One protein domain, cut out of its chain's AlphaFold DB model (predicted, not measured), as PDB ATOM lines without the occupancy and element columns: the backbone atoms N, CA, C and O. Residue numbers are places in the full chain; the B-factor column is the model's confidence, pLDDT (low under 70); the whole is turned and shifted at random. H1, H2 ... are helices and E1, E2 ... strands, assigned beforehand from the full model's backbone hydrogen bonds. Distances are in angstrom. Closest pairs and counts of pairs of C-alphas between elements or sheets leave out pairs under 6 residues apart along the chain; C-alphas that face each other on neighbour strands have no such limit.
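Overview. This is residues 423 to 524 of the 529 residues of an uncharacterized protein of Phlebia centrifuga (UniProt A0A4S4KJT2). A short ribbon of two parallel strands, E1 and E2, runs between a larger group of helices, H1 to H4, and a small head of two short helices, H5 and H6, beyond the strands' other end. In the larger group H2 packs on H1 and H3, with H4 near H2; from the head, residues 521 to 524 fold back toward the strands, and 522 to 523 pair with 458 to 459. The printed part has 102 residues, with six named helices and two named strands in the order H1, E1, H2, H3, H4, E2, H5, H6; the class is mostly helix. The whole is loose, with a radius of gyration of the C-alphas of 16.7 A and spans of 47 by 32 by 31 A.

Along the chain. Strand E1 is residues 452 to 455, 10.2 A long, from C-alpha 452 at (165.119, 123.585, 176.123). Strand E2 is residues 498 to 501, 10.0 A long. Helix H2 is residues 464 to 475, 16.3 A long. Helix H1 is residues 429 to 439, 15.4 A long, from C-alpha 429 at (149.025, 126.024, 179.281). H3 is residues 479 to 483, 6.3 A, H4 residues 487 to 490, 5.2 A, and H5 residues 505 to 509, 6.4 A. H6 is residues 515 to 520, 10.3 A, ending at C-alpha 520 at (150.679, 110.797, 162.166).

Arrangement. E1 and E2 are parallel neighbours at 21 degrees; C-alphas 453 and 499 face each other at 4.6 A, and N 454 and O 499 are 2.9 A apart, within hydrogen-bond range. E1, H2, H3, H4 and E2 form a strand-helix-strand unit, two parallel neighbour strands with helices between them along the chain. The closest C-alphas of E1 and H2, Leu 452 and Tyr 471, are 7.6 A apart; H2 and E2 are only just apart, at 8.1 A. H2, with residues 470 to 475 alone, touches H1 at a shallow tilt of 26 degrees, the same way, closest at the C-alphas of Met 434 and Ser 473, 4.5 A. H2, with residues 469 to 473 alone, touches H3, closest at the C-alphas of Ser 473 and Ala 479, 6.4 A. H2 and H4 are close but not clearly touching, with the C-alphas of Gln 465 and Arg 490 closest at 6.5 A. H5 and H6 touch only at the corner, closest at the C-alphas of Arg 509 and Glu 515, 5.0 A. Every O i to N i+4 pair is within hydrogen-bond range in H1, H2, H3 and H5; H6 has 0 of 2 but 3 of 3 O i to N i+3 pairs, and H4 is too short for an O i to N i+4 pair.

Size, cuts and confidence. The C-alphas farthest apart, Ser 486 and Val 512, are 50.0 A apart. The printed part has no cut. The link from H1 to E1, 12 residues, is long. Mean pLDDT of the printed part is 91.0; residues 523 to 524 are under 70.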
ATOM      1  N   HIS A 423     144.909 134.308 188.535       91.75
ATOM      2  CA  HIS A 423     144.391 133.093 189.155       91.75
ATOM      3  C   HIS A 423     143.934 132.047 188.125       91.75
ATOM      4  O   HIS A 423     144.204 130.872 188.344       91.75
ATOM      5  N   GLN A 424     143.297 132.443 187.014       94.12
ATOM      6  CA  GLN A 424     142.880 131.516 185.951       94.12
ATOM      7  C   GLN A 424     144.035 131.203 184.991       94.12
ATOM      8  O   GLN A 424     144.286 130.042 184.678       94.12
ATOM      9  N   VAL A 425     144.782 132.229 184.571       95.31
ATOM     10  CA  VAL A 425     145.902 132.096 183.622       95.31
ATOM     11  C   VAL A 425     146.958 131.098 184.126       95.31
ATOM     12  O   VAL A 425     147.463 130.284 183.357       95.31
ATOM     13  N   LEU A 426     147.242 131.074 185.432       95.31
ATOM     14  CA  LEU A 426     148.195 130.141 186.054       95.31
ATOM     15  C   LEU A 426     147.681 128.689 186.194       95.31
ATOM     16  O   LEU A 426     148.382 127.849 186.759       95.31
ATOM     17  N   GLN A 427     146.473 128.374 185.711       95.50
ATOM     18  CA  GLN A 427     145.857 127.038 185.789       95.50
ATOM     19  C   GLN A 427     145.843 126.269 184.460       95.50
ATOM     20  O   GLN A 427     145.387 125.122 184.450       95.50
ATOM     21  N   THR A 428     146.329 126.878 183.372       96.69
ATOM     22  CA  THR A 428     146.319 126.328 182.008       96.69
ATOM     23  C   THR A 428     147.639 126.603 181.265       96.69
ATOM     24  O   THR A 428     148.334 127.572 181.564       96.69
ATOM     25  N   GLY A 429     147.987 125.765 180.285       96.69
ATOM     26  CA  GLY A 429     149.025 126.024 179.281       96.69
ATOM     27  C   GLY A 429     150.442 126.251 179.827       96.69
ATOM     28  O   GLY A 429     150.835 125.724 180.869       96.69
ATOM     29  N   HIS A 430     151.239 127.051 179.112       96.62
ATOM     30  CA  HIS A 430     152.627 127.343 179.501       96.62
ATOM     31  C   HIS A 430     152.728 128.151 180.806       96.62
ATOM     32  O   HIS A 430     153.698 128.016 181.546       96.62
ATOM     33  N   THR A 431     151.707 128.923 181.164       96.94
ATOM     34  CA  THR A 431     151.619 129.602 182.463       96.94
ATOM     35  C   THR A 431     151.381 128.628 183.623       96.94
ATOM     36  O   THR A 431     151.910 128.853 184.715       96.94
ATOM     37  N   ALA A 432     150.712 127.491 183.395       97.31
ATOM     38  CA  ALA A 432     150.708 126.369 184.340       97.31
ATOM     39  C   ALA A 432     152.048 125.606 184.372       97.31
ATOM     40  O   ALA A 432     152.472 125.211 185.457       97.31
ATOM     41  N   LEU A 433     152.763 125.462 183.244       97.69
ATOM     42  CA  LEU A 433     154.140 124.931 183.237       97.69
ATOM     43  C   LEU A 433     155.063 125.799 184.107       97.69
ATOM     44  O   LEU A 433     155.759 125.284 184.980       97.69
ATOM     45  N   MET A 434     155.006 127.121 183.937       97.31
ATOM     46  CA  MET A 434     155.748 128.087 184.752       97.31
ATOM     47  C   MET A 434     155.422 127.954 186.245       97.31
ATOM     48  O   MET A 434     156.325 128.012 187.083       97.31
ATOM     49  N   LYS A 435     154.144 127.749 186.597       96.12
ATOM     50  CA  LYS A 435     153.736 127.467 187.979       96.12
ATOM     51  C   LYS A 435     154.360 126.156 188.476       96.12
ATOM     52  O   LYS A 435     155.019 126.171 189.512       96.12
ATOM     53  N   ALA A 436     154.244 125.064 187.720       96.56
ATOM     54  CA  ALA A 436     154.785 123.754 188.086       96.56
ATOM     55  C   ALA A 436     156.312 123.773 188.302       96.56
ATOM     56  O   ALA A 436     156.790 123.250 189.307       96.56
ATOM     57  N   VAL A 437     157.078 124.438 187.427       96.50
ATOM     58  CA  VAL A 437     158.540 124.622 187.566       96.50
ATOM     59  C   VAL A 437     158.902 125.354 188.867       96.50
ATOM     60  O   VAL A 437     159.888 125.015 189.529       96.50
ATOM     61  N   ARG A 438     158.092 126.342 189.272       95.06
ATOM     62  CA  ARG A 438     158.283 127.108 190.515       95.06
ATOM     63  C   ARG A 438     157.864 126.319 191.757       95.06
ATOM     64  O   ARG A 438     158.593 126.353 192.746       95.06
ATOM     65  N   ASP A 439     156.760 125.576 191.697       93.81
ATOM     66  CA  ASP A 439     156.274 124.719 192.790       93.81
ATOM     67  C   ASP A 439     157.251 123.570 193.087       93.81
ATOM     68  O   ASP A 439     157.562 123.300 194.248       93.81
ATOM     69  N   LEU A 440     157.803 122.949 192.036       94.38
ATOM     70  CA  LEU A 440     158.880 121.952 192.110       94.38
ATOM     71  C   LEU A 440     160.235 122.555 192.526       94.38
ATOM     72  O   LEU A 440     161.169 121.814 192.816       94.38
ATOM     73  N   ARG A 441     160.346 123.891 192.584       94.25
ATOM     74  CA  ARG A 441     161.555 124.656 192.946       94.25
ATOM     75  C   ARG A 441     162.745 124.454 191.993       94.25
ATOM     76  O   ARG A 441     163.885 124.683 192.387       94.25
ATOM     77  N   VAL A 442     162.483 124.106 190.730       93.12
ATOM     78  CA  VAL A 442     163.494 123.832 189.682       93.12
ATOM     79  C   VAL A 442     163.656 124.978 188.668       93.12
ATOM     80  O   VAL A 442     164.084 124.764 187.536       93.12
ATOM     81  N   ARG A 443     163.323 126.217 189.063       94.62
ATOM     82  CA  ARG A 443     163.529 127.433 188.249       94.62
ATOM     83  C   ARG A 443     165.004 127.585 187.854       94.62
ATOM     84  O   ARG A 443     165.884 127.444 188.703       94.62
ATOM     85  N   THR A 444     165.273 127.965 186.604       91.69
ATOM     86  CA  THR A 444     166.634 128.242 186.116       91.69
ATOM     87  C   THR A 444     167.307 129.331 186.960       91.69
ATOM     88  O   THR A 444     166.816 130.458 187.063       91.69
ATOM     89  N   THR A 445     168.436 129.001 187.586       88.75
ATOM     90  CA  THR A 445     169.166 129.907 188.481       88.75
ATOM     91  C   THR A 445     169.929 130.993 187.721       88.75
ATOM     92  O   THR A 445     170.283 130.856 186.550       88.75
ATOM     93  N   LYS A 446     170.196 132.115 188.398       84.81
ATOM     94  CA  LYS A 446     170.933 133.248 187.820       84.81
ATOM     95  C   LYS A 446     172.367 132.815 187.478       84.81
ATOM     96  O   LYS A 446     173.066 132.316 188.351       84.81
ATOM     97  N   GLY A 447     172.781 133.027 186.228       84.00
ATOM     98  CA  GLY A 447     174.069 132.563 185.692       84.00
ATOM     99  C   GLY A 447     173.992 131.266 184.878       84.00
ATOM    100  O   GLY A 447     174.918 130.999 184.122       84.00
ATOM    101  N   ASN A 448     172.886 130.516 184.958       87.00
ATOM    102  CA  ASN A 448     172.666 129.312 184.156       87.00
ATOM    103  C   ASN A 448     171.729 129.583 182.963       87.00
ATOM    104  O   ASN A 448     170.765 130.355 183.054       87.00
ATOM    105  N   GLU A 449     171.994 128.905 181.848       87.19
ATOM    106  CA  GLU A 449     171.117 128.850 180.675       87.19
ATOM    107  C   GLU A 449     170.145 127.664 180.792       87.19
ATOM    108  O   GLU A 449     170.474 126.639 181.391       87.19
ATOM    109  N   LEU A 450     168.940 127.793 180.225       92.69
ATOM    110  CA  LEU A 450     168.052 126.649 180.020       92.69
ATOM    111  C   LEU A 450     168.305 126.086 178.620       92.69
ATOM    112  O   LEU A 450     167.978 126.746 177.635       92.69
ATOM    113  N   VAL A 451     168.807 124.854 178.547       91.44
ATOM    114  CA  VAL A 451     168.725 124.044 177.328       91.44
ATOM    115  C   VAL A 451     167.302 123.497 177.249       91.44
ATOM    116  O   VAL A 451     166.936 122.622 178.031       91.44
ATOM    117  N   LEU A 452     166.488 124.043 176.345       94.06
ATOM    118  CA  LEU A 452     165.119 123.585 176.123       94.06
ATOM    119  C   LEU A 452     165.073 122.660 174.904       94.06
ATOM    120  O   LEU A 452     165.488 123.044 173.813       94.06
ATOM    121  N   GLU A 453     164.555 121.449 175.090       95.25
ATOM    122  CA  GLU A 453     164.352 120.470 174.023       95.25
ATOM    123  C   GLU A 453     162.879 120.052 173.996       95.25
ATOM    124  O   GLU A 453     162.325 119.625 175.008       95.25
ATOM    125  N   CYS A 454     162.241 120.225 172.840       94.00
ATOM    126  CA  CYS A 454     160.836 119.909 172.610       94.00
ATOM    127  C   CYS A 454     160.733 118.771 171.591       94.00
ATOM    128  O   CYS A 454     161.179 118.920 170.455       94.00
ATOM    129  N   GLN A 455     160.114 117.658 171.972       93.25
ATOM    130  CA  GLN A 455     159.803 116.539 171.081       93.25
ATOM    131  C   GLN A 455     158.285 116.460 170.872       93.25
ATOM    132  O   GLN A 455     157.512 116.773 171.779       93.25
ATOM    133  N   GLY A 456     157.854 116.062 169.674       90.19
ATOM    134  CA  GLY A 456     156.442 115.806 169.396       90.19
ATOM    135  C   GLY A 456     156.173 115.354 167.962       90.19
ATOM    136  O   GLY A 456     157.015 115.491 167.079       90.19
ATOM    137  N   SER A 457     154.966 114.836 167.732       90.12
ATOM    138  CA  SER A 457     154.464 114.412 166.416       90.12
ATOM    139  C   SER A 457     153.766 115.529 165.624       90.12
ATOM    140  O   SER A 457     153.268 115.298 164.526       90.12
ATOM    141  N   SER A 458     153.715 116.752 166.153       88.94
ATOM    142  CA  SER A 458     153.144 117.912 165.466       88.94
ATOM    143  C   SER A 458     153.951 119.169 165.775       88.94
ATOM    144  O   SER A 458     154.241 119.437 166.943       88.94
ATOM    145  N   ILE A 459     154.295 119.935 164.740       86.81
ATOM    146  CA  ILE A 459     154.929 121.253 164.843       86.81
ATOM    147  C   ILE A 459     154.017 122.320 164.218       86.81
ATOM    148  O   ILE A 459     153.476 122.142 163.124       86.81
ATOM    149  N   GLY A 460     153.812 123.422 164.943       85.50
ATOM    150  CA  GLY A 460     153.016 124.566 164.495       85.50
ATOM    151  C   GLY A 460     153.870 125.776 164.112       85.50
ATOM    152  O   GLY A 460     155.053 125.846 164.439       85.50
ATOM    153  N   THR A 461     153.248 126.774 163.481       85.19
ATOM    154  CA  THR A 461     153.876 128.081 163.247       85.19
ATOM    155  C   THR A 461     154.058 128.821 164.577       85.19
ATOM    156  O   THR A 461     153.088 129.316 165.153       85.19
ATOM    157  N   TYR A 462     155.294 128.922 165.068       87.88
ATOM    158  CA  TYR A 462     155.629 129.669 166.286       87.88
ATOM    159  C   TYR A 462     156.305 131.000 165.944       87.88
ATOM    160  O   TYR A 462     157.251 131.035 165.163       87.88
ATOM    161  N   THR A 463     155.850 132.099 166.549       91.31
ATOM    162  CA  THR A 463     156.483 133.420 166.397       91.31
ATOM    163  C   THR A 463     157.619 133.611 167.402       91.31
ATOM    164  O   THR A 463     157.591 133.029 168.488       91.31
ATOM    165  N   THR A 464     158.583 134.491 167.108       93.06
ATOM    166  CA  THR A 464     159.644 134.886 168.062       93.06
ATOM    167  C   THR A 464     159.077 135.310 169.418       93.06
ATOM    168  O   THR A 464     159.593 134.889 170.455       93.06
ATOM    169  N   GLN A 465     157.981 136.082 169.428       92.06
ATOM    170  CA  GLN A 465     157.302 136.497 170.656       92.06
ATOM    171  C   GLN A 465     156.776 135.291 171.448       92.06
ATOM    172  O   GLN A 465     157.054 135.196 172.644       92.06
ATOM    173  N   TRP A 466     156.038 134.377 170.805       92.56
ATOM    174  CA  TRP A 466     155.465 133.214 171.487       92.56
ATOM    175  C   TRP A 466     156.558 132.275 172.008       92.56
ATOM    176  O   TRP A 466     156.508 131.856 173.162       92.56
ATOM    177  N   THR A 467     157.591 132.004 171.207       94.38
ATOM    178  CA  THR A 467     158.693 131.117 171.601       94.38
ATOM    179  C   THR A 467     159.494 131.690 172.773       94.38
ATOM    180  O   THR A 467     159.853 130.948 173.687       94.38
ATOM    181  N   ASN A 468     159.723 133.008 172.821       94.62
ATOM    182  CA  ASN A 468     160.345 133.661 173.979       94.62
ATOM    183  C   ASN A 468     159.464 133.615 175.241       94.62
ATOM    184  O   ASN A 468     159.969 133.405 176.346       94.62
ATOM    185  N   GLU A 469     158.150 133.792 175.092       95.12
ATOM    186  CA  GLU A 469     157.184 133.719 176.192       95.12
ATOM    187  C   GLU A 469     157.075 132.296 176.767       95.12
ATOM    188  O   GLU A 469     157.094 132.100 177.988       95.12
ATOM    189  N   PHE A 470     157.074 131.291 175.887       95.75
ATOM    190  CA  PHE A 470     157.174 129.880 176.243       95.75
ATOM    191  C   PHE A 470     158.505 129.561 176.939       95.75
ATOM    192  O   PHE A 470     158.505 128.913 177.984       95.75
ATOM    193  N   TYR A 471     159.634 130.071 176.438       95.31
ATOM    194  CA  TYR A 471     160.957 129.859 177.037       95.31
ATOM    195  C   TYR A 471     161.084 130.498 178.432       95.31
ATOM    196  O   TYR A 471     161.557 129.847 179.363       95.31
ATOM    197  N   CYS A 472     160.585 131.724 178.633       94.75
ATOM    198  CA  CYS A 472     160.490 132.330 179.971       94.75
ATOM    199  C   CYS A 472     159.610 131.491 180.911       94.75
ATOM    200  O   CYS A 472     159.960 131.287 182.076       94.75
ATOM    201  N   SER A 473     158.508 130.946 180.389       96.62
ATOM    202  CA  SER A 473     157.619 130.063 181.145       96.62
ATOM    203  C   SER A 473     158.317 128.758 181.555       96.62
ATOM    204  O   SER A 473     158.274 128.385 182.725       96.62
ATOM    205  N   ALA A 474     159.034 128.107 180.633       96.38
ATOM    206  CA  ALA A 474     159.802 126.885 180.879       96.38
ATOM    207  C   ALA A 474     160.965 127.094 181.870       96.38
ATOM    208  O   ALA A 474     161.255 126.211 182.675       96.38
ATOM    209  N   ARG A 475     161.579 128.286 181.886       95.12
ATOM    210  CA  ARG A 475     162.572 128.689 182.902       95.12
ATOM    211  C   ARG A 475     161.982 128.848 184.306       95.12
ATOM    212  O   ARG A 475     162.740 128.867 185.274       95.12
ATOM    213  N   GLY A 476     160.659 128.995 184.433       95.31
ATOM    214  CA  GLY A 476     159.977 129.381 185.672       95.31
ATOM    215  C   GLY A 476     160.076 130.881 185.991       95.31
ATOM    216  O   GLY A 476     159.867 131.283 187.140       95.31
ATOM    217  N   ASP A 477     160.414 131.715 185.004       94.12
ATOM    218  CA  ASP A 477     160.408 133.176 185.125       94.12
ATOM    219  C   ASP A 477     158.964 133.707 185.022       94.12
ATOM    220  O   ASP A 477     158.126 133.112 184.352       94.12
ATOM    221  N   SER A 478     158.620 134.792 185.731       92.12
ATOM    222  CA  SER A 478     157.211 135.212 185.851       92.12
ATOM    223  C   SER A 478     156.636 135.702 184.517       92.12
ATOM    224  O   SER A 478     157.121 136.694 183.980       92.12
ATOM    225  N   ALA A 479     155.557 135.076 184.038       91.44
ATOM    226  CA  ALA A 479     154.820 135.524 182.850       91.44
ATOM    227  C   ALA A 479     154.257 136.954 183.003       91.44
ATOM    228  O   ALA A 479     154.207 137.711 182.043       91.44
ATOM    229  N   GLU A 480     153.922 137.363 184.227       91.06
ATOM    230  CA  GLU A 480     153.569 138.748 184.568       91.06
ATOM    231  C   GLU A 480     154.728 139.719 184.278       91.06
ATOM    232  O   GLU A 480     154.621 140.573 183.403       91.06
ATOM    233  N   GLN A 481     155.898 139.461 184.871       89.94
ATOM    234  CA  GLN A 481     157.144 140.219 184.659       89.94
ATOM    235  C   GLN A 481     157.699 140.117 183.226       89.94
ATOM    236  O   GLN A 481     158.620 140.847 182.847       89.94
ATOM    237  N   TRP A 482     157.181 139.186 182.425       89.00
ATOM    238  CA  TRP A 482     157.406 139.136 180.988       89.00
ATOM    239  C   TRP A 482     156.504 140.134 180.256       89.00
ATOM    240  O   TRP A 482     157.013 140.926 179.461       89.00
ATOM    241  N   LEU A 483     155.200 140.148 180.545       90.38
ATOM    242  CA  LEU A 483     154.248 141.066 179.915       90.38
ATOM    243  C   LEU A 483     154.459 142.534 180.322       90.38
ATOM    244  O   LEU A 483     154.268 143.395 179.462       90.38
ATOM    245  N   ASP A 484     154.949 142.793 181.542       91.38
ATOM    246  CA  ASP A 484     155.392 144.115 182.031       91.38
ATOM    247  C   ASP A 484     156.443 144.771 181.113       91.38
ATOM    248  O   ASP A 484     156.560 145.997 181.045       91.38
ATOM    249  N   LYS A 485     157.227 143.969 180.376       90.50
ATOM    250  CA  LYS A 485     158.173 144.485 179.379       90.50
ATOM    251  C   LYS A 485     157.406 145.036 178.182       90.50
ATOM    252  O   LYS A 485     156.554 144.350 177.607       90.50
ATOM    253  N   SER A 486     157.774 146.240 177.743       91.94
ATOM    254  CA  SER A 486     157.131 146.903 176.606       91.94
ATOM    255  C   SER A 486     157.110 146.012 175.355       91.94
ATOM    256  O   SER A 486     158.075 145.306 175.046       91.94
ATOM    257  N   ARG A 487     156.001 146.059 174.602       89.62
ATOM    258  CA  ARG A 487     155.816 145.250 173.383       89.62
ATOM    259  C   ARG A 487     156.975 145.448 172.396       89.62
ATOM    260  O   ARG A 487     157.500 144.467 171.891       89.62
ATOM    261  N   ALA A 488     157.429 146.693 172.225       90.94
ATOM    262  CA  ALA A 488     158.548 147.069 171.355       90.94
ATOM    263  C   ALA A 488     159.938 146.599 171.839       90.94
ATOM    264  O   ALA A 488     160.884 146.604 171.054       90.94
ATOM    265  N   SER A 489     160.085 146.201 173.110       91.25
ATOM    266  CA  SER A 489     161.274 145.489 173.594       91.25
ATOM    267  C   SER A 489     161.166 143.992 173.298       91.25
ATOM    268  O   SER A 489     162.122 143.403 172.807       91.25
ATOM    269  N   ARG A 490     159.995 143.384 173.537       92.12
ATOM    270  CA  ARG A 490     159.769 141.948 173.303       92.12
ATOM    271  C   ARG A 490     159.752 141.554 171.825       92.12
ATOM    272  O   ARG A 490     160.196 140.463 171.497       92.12
ATOM    273  N   SER A 491     159.289 142.434 170.938       89.62
ATOM    274  CA  SER A 491     159.249 142.195 169.487       89.62
ATOM    275  C   SER A 491     160.617 142.276 168.799       89.62
ATOM    276  O   SER A 491     160.706 141.976 167.614       89.62
ATOM    277  N   LYS A 492     161.668 142.706 169.512       92.56
ATOM    278  CA  LYS A 492     163.053 142.813 169.016       92.56
ATOM    279  C   LYS A 492     163.965 141.694 169.538       92.56
ATOM    280  O   LYS A 492     165.180 141.836 169.496       92.56
ATOM    281  N   LEU A 493     163.387 140.629 170.095       92.88
ATOM    282  CA  LEU A 493     164.134 139.488 170.617       92.88
ATOM    283  C   LEU A 493     164.211 138.379 169.569       92.88
ATOM    284  O   LEU A 493     163.187 137.962 169.022       92.88
ATOM    285  N   ASP A 494     165.425 137.882 169.350       94.00
ATOM    286  CA  ASP A 494     165.699 136.686 168.558       94.00
ATOM    287  C   ASP A 494     165.059 135.432 169.179       94.00
ATOM    288  O   ASP A 494     164.557 135.447 170.308       94.00
ATOM    289  N   TYR A 495     165.081 134.312 168.453       92.50
ATOM    290  CA  TYR A 495     164.665 133.031 169.024       92.50
ATOM    291  C   TYR A 495     165.591 132.610 170.182       92.50
ATOM    292  O   TYR A 495     166.814 132.708 170.056       92.50
ATOM    293  N   PRO A 496     165.037 132.113 171.304       92.38
ATOM    294  CA  PRO A 496     165.832 131.595 172.409       92.38
ATOM    295  C   PRO A 496     166.453 130.234 172.064       92.38
ATOM    296  O   PRO A 496     166.057 129.573 171.105       92.38
ATOM    297  N   SER A 497     167.388 129.792 172.908       90.56
ATOM    298  CA  SER A 497     168.052 128.482 172.844       90.56
ATOM    299  C   SER A 497     167.037 127.331 172.968       90.56
ATOM    300  O   SER A 497     166.638 126.935 174.066       90.56
ATOM    301  N   LEU A 498     166.574 126.835 171.818       91.38
ATOM    302  CA  LEU A 498     165.530 125.822 171.678       91.38
ATOM    303  C   LEU A 498     165.947 124.779 170.637       91.38
ATOM    304  O   LEU A 498     166.293 125.114 169.505       91.38
ATOM    305  N   LYS A 499     165.829 123.505 171.003       94.06
ATOM    306  CA  LYS A 499     165.898 122.368 170.084       94.06
ATOM    307  C   LYS A 499     164.499 121.804 169.863       94.06
ATOM    308  O   LYS A 499     163.744 121.642 170.821       94.06
ATOM    309  N   ILE A 500     164.178 121.451 168.622       92.25
ATOM    310  CA  ILE A 500     162.950 120.725 168.285       92.25
ATOM    311  C   ILE A 500     163.343 119.384 167.667       92.25
ATOM    312  O   ILE A 500     164.005 119.347 166.632       92.25
ATOM    313  N   LEU A 501     162.944 118.287 168.311       93.50
ATOM    314  CA  LEU A 501     163.137 116.929 167.815       93.50
ATOM    315  C   LEU A 501     161.875 116.486 167.069       93.50
ATOM    316  O   LEU A 501     160.871 116.116 167.681       93.50
ATOM    317  N   PHE A 502     161.945 116.529 165.739       92.50
ATOM    318  CA  PHE A 502     160.875 116.132 164.824       92.50
ATOM    319  C   PHE A 502     161.436 115.180 163.746       92.50
ATOM    320  O   PHE A 502     162.568 115.393 163.301       92.50
ATOM    321  N   PRO A 503     160.709 114.130 163.311       91.06
ATOM    322  CA  PRO A 503     161.229 113.181 162.326       91.06
ATOM    323  C   PRO A 503     161.504 113.831 160.966       91.06
ATOM    324  O   PRO A 503     160.641 114.494 160.391       91.06
ATOM    325  N   SER A 504     162.694 113.599 160.406       90.81
ATOM    326  CA  SER A 504     162.998 114.046 159.044       90.81
ATOM    327  C   SER A 504     162.246 113.201 158.009       90.81
ATOM    328  O   SER A 504     161.972 112.022 158.237       90.81
ATOM    329  N   GLY A 505     161.993 113.749 156.814       89.69
ATOM    330  CA  GLY A 505     161.392 112.974 155.719       89.69
ATOM    331  C   GLY A 505     162.212 111.735 155.321       89.69
ATOM    332  O   GLY A 505     161.645 110.756 154.843       89.69
ATOM    333  N   ARG A 506     163.532 111.737 155.564       93.12
ATOM    334  CA  ARG A 506     164.369 110.532 155.471       93.12
ATOM    335  C   ARG A 506     163.962 109.509 156.538       93.12
ATOM    336  O   ARG A 506     163.615 108.390 156.190       93.12
ATOM    337  N   THR A 507     163.961 109.920 157.807       92.00
ATOM    338  CA  THR A 507     163.629 109.081 158.973       92.00
ATOM    339  C   THR A 507     162.272 108.392 158.825       92.00
ATOM    340  O   THR A 507     162.135 107.238 159.204       92.00
ATOM    341  N   VAL A 508     161.282 109.074 158.241       91.50
ATOM    342  CA  VAL A 508     159.953 108.496 157.983       91.50
ATOM    343  C   VAL A 508     160.011 107.398 156.914       91.50
ATOM    344  O   VAL A 508     159.511 106.299 157.147       91.50
ATOM    345  N   ARG A 509     160.671 107.642 155.772       92.00
ATOM    346  CA  ARG A 509     160.818 106.641 154.695       92.00
ATOM    347  C   ARG A 509     161.686 105.445 155.071       92.00
ATOM    348  O   ARG A 509     161.445 104.357 154.569       92.00
ATOM    349  N   GLU A 510     162.682 105.656 155.926       93.44
ATOM    350  CA  GLU A 510     163.578 104.616 156.447       93.44
ATOM    351  C   GLU A 510     162.993 103.909 157.695       93.44
ATOM    352  O   GLU A 510     163.609 102.985 158.222       93.44
ATOM    353  N   SER A 511     161.798 104.303 158.165       91.75
ATOM    354  CA  SER A 511     161.079 103.613 159.246       91.75
ATOM    355  C   SER A 511     160.377 102.340 158.756       91.75
ATOM    356  O   SER A 511     160.014 102.229 157.586       91.75
ATOM    357  N   VAL A 512     160.102 101.398 159.668       90.94
ATOM    358  CA  VAL A 512     159.488 100.092 159.337       90.94
ATOM    359  C   VAL A 512     158.072 100.216 158.740       90.94
ATOM    360  O   VAL A 512     157.616  99.312 158.047       90.94
ATOM    361  N   LEU A 513     157.382 101.342 158.962       88.94
ATOM    362  CA  LEU A 513     156.067 101.639 158.373       88.94
ATOM    363  C   LEU A 513     156.132 102.541 157.122       88.94
ATOM    364  O   LEU A 513     155.100 102.777 156.494       88.94
ATOM    365  N   GLY A 514     157.315 103.045 156.755       90.38
ATOM    366  CA  GLY A 514     157.548 103.877 155.571       90.38
ATOM    367  C   GLY A 514     156.756 105.193 155.522       90.38
ATOM    368  O   GLY A 514     156.242 105.693 156.521       90.38
ATOM    369  N   GLU A 515     156.632 105.766 154.319       87.00
ATOM    370  CA  GLU A 515     155.892 107.021 154.079       87.00
ATOM    371  C   GLU A 515     154.419 107.006 154.574       87.00
ATOM    372  O   GLU A 515     153.983 108.054 155.052       87.00
ATOM    373  N   PRO A 516     153.647 105.890 154.565       85.69
ATOM    374  CA  PRO A 516     152.287 105.863 155.120       85.69
ATOM    375  C   PRO A 516     152.151 106.353 156.568       85.69
ATOM    376  O   PRO A 516     151.146 106.981 156.887       85.69
ATOM    377  N   VAL A 517     153.151 106.157 157.442       82.81
ATOM    378  CA  VAL A 517     153.072 106.640 158.840       82.81
ATOM    379  C   VAL A 517     153.156 108.169 158.959       82.81
ATOM    380  O   VAL A 517     152.843 108.734 160.007       82.81
ATOM    381  N   ARG A 518     153.512 108.875 157.876       81.81
ATOM    382  CA  ARG A 518     153.558 110.344 157.824       81.81
ATOM    383  C   ARG A 518     152.216 111.002 158.153       81.81
ATOM    384  O   ARG A 518     152.213 112.129 158.629       81.81
ATOM    385  N   ILE A 519     151.093 110.302 157.974       78.06
ATOM    386  CA  ILE A 519     149.758 110.760 158.404       78.06
ATOM    387  C   ILE A 519     149.664 111.061 159.911       78.06
ATOM    388  O   ILE A 519     148.720 111.715 160.336       78.06
ATOM    389  N   LEU A 520     150.607 110.566 160.720       78.56
ATOM    390  CA  LEU A 520     150.679 110.797 162.166       78.56
ATOM    391  C   LEU A 520     151.642 111.938 162.533       78.56
ATOM    392  O   LEU A 520     151.828 112.219 163.716       78.56
ATOM    393  N   LEU A 521     152.276 112.568 161.535       80.50
ATOM    394  CA  LEU A 521     153.344 113.554 161.682       80.50
ATOM    395  C   LEU A 521     152.986 114.855 160.956       80.50
ATOM    396  O   LEU A 521     153.073 114.955 159.732       80.50
ATOM    397  N   PHE A 522     152.615 115.876 161.723       77.88
ATOM    398  CA  PHE A 522     152.101 117.135 161.185       77.88
ATOM    399  C   PHE A 522     153.128 118.264 161.260       77.88
ATOM    400  O   PHE A 522     153.797 118.449 162.273       77.88
ATOM    401  N   SER A 523     153.216 119.061 160.196       66.25
ATOM    402  CA  SER A 523     153.982 120.306 160.175       66.25
ATOM    403  C   SER A 523     153.150 121.392 159.515       66.25
ATOM    404  O   SER A 523     152.869 121.315 158.319       66.25
ATOM    405  N   PHE A 524     152.762 122.399 160.291       56.78
ATOM    406  CA  PHE A 524     152.049 123.571 159.794       56.78
ATOM    407  C   PHE A 524     153.055 124.689 159.503       56.78
ATOM    408  O   PHE A 524     153.821 125.089 160.377       56.78
TER     409      PHE A 524